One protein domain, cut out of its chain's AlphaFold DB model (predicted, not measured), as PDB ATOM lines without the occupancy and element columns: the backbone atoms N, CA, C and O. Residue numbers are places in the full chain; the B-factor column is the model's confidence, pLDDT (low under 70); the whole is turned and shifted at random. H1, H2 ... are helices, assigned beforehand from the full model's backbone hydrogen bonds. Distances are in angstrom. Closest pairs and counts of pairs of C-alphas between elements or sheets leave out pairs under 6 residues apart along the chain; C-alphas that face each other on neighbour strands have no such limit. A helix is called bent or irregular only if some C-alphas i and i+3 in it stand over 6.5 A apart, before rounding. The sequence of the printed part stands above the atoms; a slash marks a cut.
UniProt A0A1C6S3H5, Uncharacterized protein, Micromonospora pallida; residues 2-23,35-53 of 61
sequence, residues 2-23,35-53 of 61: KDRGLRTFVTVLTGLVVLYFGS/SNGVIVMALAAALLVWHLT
ATOM      1  N   LYS A   2     159.107 180.146  84.432       54.75
ATOM      2  CA  LYS A   2     159.994 179.875  85.583       54.75
ATOM      3  C   LYS A   2     159.933 180.956  86.681       54.75
ATOM      4  O   LYS A   2     160.088 180.656  87.857       54.75
ATOM      5  N   ASP A   3     159.583 182.183  86.305       61.19
ATOM      6  CA  ASP A   3     159.498 183.345  87.205       61.19
ATOM      7  C   ASP A   3     158.243 183.341  88.081       61.19
ATOM      8  O   ASP A   3     158.194 184.009  89.110       61.19
ATOM      9  N   ARG A   4     157.207 182.591  87.680       62.03
ATOM     10  CA  ARG A   4     155.926 182.557  88.396       62.03
ATOM     11  C   ARG A   4     156.059 181.808  89.725       62.03
ATOM     12  O   ARG A   4     155.578 182.304  90.735       62.03
ATOM     13  N   GLY A   5     156.767 180.674  89.731       64.69
ATOM     14  CA  GLY A   5     156.993 179.872  90.939       64.69
ATOM     15  C   GLY A   5     157.868 180.583  91.973       64.69
ATOM     16  O   GLY A   5     157.518 180.613  93.149       64.69
ATOM     17  N   LEU A   6     158.952 181.230  91.529       74.19
ATOM     18  CA  LEU A   6     159.841 181.984  92.420       74.19
ATOM     19  C   LEU A   6     159.119 183.170  93.075       74.19
ATOM     20  O   LEU A   6     159.278 183.405  94.266       74.19
ATOM     21  N   ARG A   7     158.280 183.889  92.320       68.56
ATOM     22  CA  ARG A   7     157.505 185.019  92.855       68.56
ATOM     23  C   ARG A   7     156.493 184.570  93.902       68.56
ATOM     24  O   ARG A   7     156.456 185.158  94.973       68.56
ATOM     25  N   THR A   8     155.732 183.507  93.636       75.19
ATOM     26  CA  THR A   8     154.804 182.946  94.629       75.19
ATOM     27  C   THR A   8     155.541 182.498  95.886       75.19
ATOM     28  O   THR A   8     155.098 182.809  96.987       75.19
ATOM     29  N   PHE A   9     156.690 181.838  95.735       75.62
ATOM     30  CA  PHE A   9     157.509 181.417  96.868       75.62
ATOM     31  C   PHE A   9     157.979 182.607  97.716       75.62
ATOM     32  O   PHE A   9     157.818 182.591  98.933       75.62
ATOM     33  N   VAL A  10     158.473 183.673  97.081       81.44
ATOM     34  CA  VAL A  10     158.897 184.897  97.776       81.44
ATOM     35  C   VAL A  10     157.714 185.600  98.446       81.44
ATOM     36  O   VAL A  10     157.842 186.024  99.588       81.44
ATOM     37  N   THR A  11     156.543 185.681  97.808       78.31
ATOM     38  CA  THR A  11     155.343 186.267  98.432       78.31
ATOM     39  C   THR A  11     154.909 185.488  99.672       78.31
ATOM     40  O   THR A  11     154.610 186.096 100.701       78.31
ATOM     41  N   VAL A  12     154.909 184.155  99.599       80.06
ATOM     42  CA  VAL A  12     154.590 183.295 100.747       80.06
ATOM     43  C   VAL A  12     155.630 183.476 101.853       80.06
ATOM     44  O   VAL A  12     155.249 183.638 103.008       80.06
ATOM     45  N   LEU A  13     156.921 183.527 101.510       83.44
ATOM     46  CA  LEU A  13     158.000 183.733 102.477       83.44
ATOM     47  C   LEU A  13     157.893 185.096 103.170       83.44
ATOM     48  O   LEU A  13     157.992 185.167 104.391       83.44
ATOM     49  N   THR A  14     157.615 186.166 102.424       81.25
ATOM     50  CA  THR A  14     157.387 187.503 102.987       81.25
ATOM     51  C   THR A  14     156.185 187.510 103.929       81.25
ATOM     52  O   THR A  14     156.280 188.054 105.025       81.25
ATOM     53  N   GLY A  15     155.079 186.855 103.557       79.38
ATOM     54  CA  GLY A  15     153.931 186.685 104.452       79.38
ATOM     55  C   GLY A  15     154.302 185.937 105.734       79.38
ATOM     56  O   GLY A  15     153.929 186.364 106.825       79.38
ATOM     57  N   LEU A  16     155.102 184.874 105.616       79.62
ATOM     58  CA  LEU A  16     155.577 184.091 106.756       79.62
ATOM     59  C   LEU A  16     156.447 184.929 107.703       79.62
ATOM     60  O   LEU A  16     156.252 184.883 108.914       79.62
ATOM     61  N   VAL A  17     157.370 185.727 107.158       79.31
ATOM     62  CA  VAL A  17     158.244 186.625 107.929       79.31
ATOM     63  C   VAL A  17     157.425 187.699 108.640       79.31
ATOM     64  O   VAL A  17     157.651 187.943 109.821       79.31
ATOM     65  N   VAL A  18     156.443 188.304 107.967       75.38
ATOM     66  CA  VAL A  18     155.559 189.308 108.581       75.38
ATOM     67  C   VAL A  18     154.743 188.699 109.722       75.38
ATOM     68  O   VAL A  18     154.639 189.310 110.783       75.38
ATOM     69  N   LEU A  19     154.205 187.489 109.548       72.56
ATOM     70  CA  LEU A  19     153.484 186.785 110.611       72.56
ATOM     71  C   LEU A  19     154.409 186.381 111.764       72.56
ATOM     72  O   LEU A  19     154.019 186.498 112.923       72.56
ATOM     73  N   TYR A  20     155.634 185.944 111.475       70.00
ATOM     74  CA  TYR A  20     156.628 185.605 112.492       70.00
ATOM     75  C   TYR A  20     157.043 186.835 113.302       70.00
ATOM     76  O   TYR A  20     156.927 186.827 114.519       70.00
ATOM     77  N   PHE A  21     157.434 187.931 112.653       65.50
ATOM     78  CA  PHE A  21     157.780 189.171 113.353       65.50
ATOM     79  C   PHE A  21     156.574 189.800 114.058       65.50
ATOM     80  O   PHE A  21     156.718 190.338 115.152       65.50
ATOM     81  N   GLY A  22     155.375 189.679 113.482       63.72
ATOM     82  CA  GLY A  22     154.133 190.090 114.133       63.72
ATOM     83  C   GLY A  22     153.771 189.234 115.354       63.72
ATOM     84  O   GLY A  22     153.177 189.748 116.297       63.72
ATOM     85  N   SER A  23     154.144 187.950 115.368       61.28
ATOM     86  CA  SER A  23     153.885 187.028 116.487       61.28
ATOM     87  C   SER A  23     155.016 186.961 117.517       61.28
ATOM     88  O   SER A  23     154.754 186.607 118.663       61.28
ATOM     89  N   SER A  35     149.528 197.857 117.399       65.00
ATOM     90  CA  SER A  35     149.039 199.190 117.065       65.00
ATOM     91  C   SER A  35     148.393 199.112 115.690       65.00
ATOM     92  O   SER A  35     149.011 198.613 114.748       65.00
ATOM     93  N   ASN A  36     147.154 199.599 115.563       60.22
ATOM     94  CA  ASN A  36     146.425 199.617 114.292       60.22
ATOM     95  C   ASN A  36     147.272 200.230 113.160       60.22
ATOM     96  O   ASN A  36     147.120 199.838 112.008       60.22
ATOM     97  N   GLY A  37     148.219 201.120 113.488       70.00
ATOM     98  CA  GLY A  37     149.189 201.659 112.535       70.00
ATOM     99  C   GLY A  37     150.087 200.601 111.885       70.00
ATOM    100  O   GLY A  37     150.325 200.676 110.685       70.00
ATOM    101  N   VAL A  38     150.530 199.581 112.626       74.56
ATOM    102  CA  VAL A  38     151.357 198.484 112.087       74.56
ATOM    103  C   VAL A  38     150.542 197.606 111.145       74.56
ATOM    104  O   VAL A  38     151.036 197.218 110.091       74.56
ATOM    105  N   ILE A  39     149.278 197.346 111.481       72.88
ATOM    106  CA  ILE A  39     148.368 196.579 110.621       72.88
ATOM    107  C   ILE A  39     148.130 197.338 109.312       72.88
ATOM    108  O   ILE A  39     148.261 196.760 108.237       72.88
ATOM    109  N   VAL A  40     147.856 198.644 109.385       75.88
ATOM    110  CA  VAL A  40     147.686 199.490 108.194       75.88
ATOM    111  C   VAL A  40     148.967 199.529 107.358       75.88
ATOM    112  O   VAL A  40     148.887 199.409 106.137       75.88
ATOM    113  N   MET A  41     150.145 199.621 107.984       74.06
ATOM    114  CA  MET A  41     151.416 199.599 107.256       74.06
ATOM    115  C   MET A  41     151.666 198.252 106.570       74.06
ATOM    116  O   MET A  41     152.057 198.207 105.405       74.06
ATOM    117  N   ALA A  42     151.384 197.145 107.257       78.56
ATOM    118  CA  ALA A  42     151.507 195.807 106.689       78.56
ATOM    119  C   ALA A  42     150.550 195.608 105.503       78.56
ATOM    120  O   ALA A  42     150.951 195.072 104.470       78.56
ATOM    121  N   LEU A  43     149.309 196.095 105.614       82.56
ATOM    122  CA  LEU A  43     148.335 196.064 104.520       82.56
ATOM    123  C   LEU A  43     148.776 196.936 103.338       82.56
ATOM    124  O   LEU A  43     148.678 196.493 102.194       82.56
ATOM    125  N   ALA A  44     149.307 198.134 103.589       78.75
ATOM    126  CA  ALA A  44     149.834 199.009 102.543       78.75
ATOM    127  C   ALA A  44     151.029 198.373 101.815       78.75
ATOM    128  O   ALA A  44     151.068 198.368 100.585       78.75
ATOM    129  N   ALA A  45     151.966 197.772 102.553       82.38
ATOM    130  CA  ALA A  45     153.104 197.062 101.978       82.38
ATOM    131  C   ALA A  45     152.658 195.843 101.151       82.38
ATOM    132  O   ALA A  45     153.137 195.648 100.034       82.38
ATOM    133  N   ALA A  46     151.699 195.058 101.650       77.25
ATOM    134  CA  ALA A  46     151.137 193.926 100.916       77.25
ATOM    135  C   ALA A  46     150.426 194.370  99.625       77.25
ATOM    136  O   ALA A  46     150.628 193.763  98.570       77.25
ATOM    137  N   LEU A  47     149.649 195.456  99.679       81.19
ATOM    138  CA  LEU A  47     149.000 196.045  98.505       81.19
ATOM    139  C   LEU A  47     150.009 196.588  97.494       81.19
ATOM    140  O   LEU A  47     149.816 196.407  96.294       81.19
ATOM    141  N   LEU A  48     151.090 197.215  97.955       79.50
ATOM    142  CA  LEU A  48     152.152 197.710  97.085       79.50
ATOM    143  C   LEU A  48     152.861 196.556  96.369       79.50
ATOM    144  O   LEU A  48     153.037 196.595  95.152       79.50
ATOM    145  N   VAL A  49     153.205 195.493  97.102       83.06
ATOM    146  CA  VAL A  49     153.785 194.276  96.517       83.06
ATOM    147  C   VAL A  49     152.828 193.670  95.497       83.06
ATOM    148  O   VAL A  49     153.249 193.322  94.395       83.06
ATOM    149  N   TRP A  50     151.538 193.582  95.819       75.56
ATOM    150  CA  TRP A  50     150.529 193.114  94.876       75.56
ATOM    151  C   TRP A  50     150.445 194.010  93.639       75.56
ATOM    152  O   TRP A  50     150.448 193.486  92.534       75.56
ATOM    153  N   HIS A  51     150.446 195.335  93.783       77.94
ATOM    154  CA  HIS A  51     150.396 196.260  92.650       77.94
ATOM    155  C   HIS A  51     151.597 196.088  91.710       77.94
ATOM    156  O   HIS A  51     151.423 196.021  90.497       77.94
ATOM    157  N   LEU A  52     152.800 195.933  92.266       76.94
ATOM    158  CA  LEU A  52     154.027 195.733  91.488       76.94
ATOM    159  C   LEU A  52     154.120 194.341  90.848       76.94
ATOM    160  O   LEU A  52     154.786 194.167  89.830       76.94
ATOM    161  N   THR A  53     153.479 193.335  91.445       73.19
ATOM    162  CA  THR A  53     153.556 191.942  90.976       73.19
ATOM    163  C   THR A  53     152.320 191.482  90.213       73.19
ATOM    164  O   THR A  53     152.353 190.402  89.610       73.19
TER     165      THR A  53
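What this domain is: This is residues 2 to 23 and 35 to 53 of the 61 residues of an uncharacterized protein of Micromonospora pallida (UniProt A0A1C6S3H5). Two nearly parallel helices, H1 and H2, run side by side in opposite ways as a loose, flat pair with a gap between them. They are shifted lengthwise against each other: Lys 2 lies at one far end of the pair and Ser 35 at the other. The printed part has 41 residues, with two named helices in the order H1, H2 and no named strand; the class is all helix. The whole is loose, with a radius of gyration of the C-alphas of 11.4 A, and the C-alphas span 39 by 22 by 6 A.

How they stand to each other: The longest helix is H1, residues 2 to 23. H2, residues 36 to 53, is close to it but not clearly touching, with 1 pair of C-alphas within 8 A. The closest C-alphas of the two are those of Val 18 and Ala 42, 7.9 A apart. The centres are 13.4 A apart. The lines stand at a shallow tilt of 4 degrees, and the helices run opposite ways. In H2 every O i to N i+4 pair is within hydrogen-bond range; in H1, 17 of 18 are.

Where its parts are: H1 has 22 residues and measures 32.3 A from C-alpha 2 at (159.994, 179.875, 85.583) to C-alpha 23 at (153.885, 187.028, 116.487). It is neither bent nor irregular, but only just: C-alphas 2 and 5 are 6.1 A apart. H2 has 18 residues and measures 25.6 A from its first to its last C-alpha, that of Thr 53 at (153.556, 191.942, 90.976).

The domain as a whole: The two C-alphas farthest apart, those of Lys 2 and Ser 35, are 38.5 A apart. Residues 24 to 34 are not printed, and across this cut C-alphas 23 and 35 are 13.1 A apart; the link from H1 to H2 runs across it. The mean pLDDT of the printed part is 73.8, and residues 2 to 5, 7, 21 to 23 and 35 to 36 are under 70.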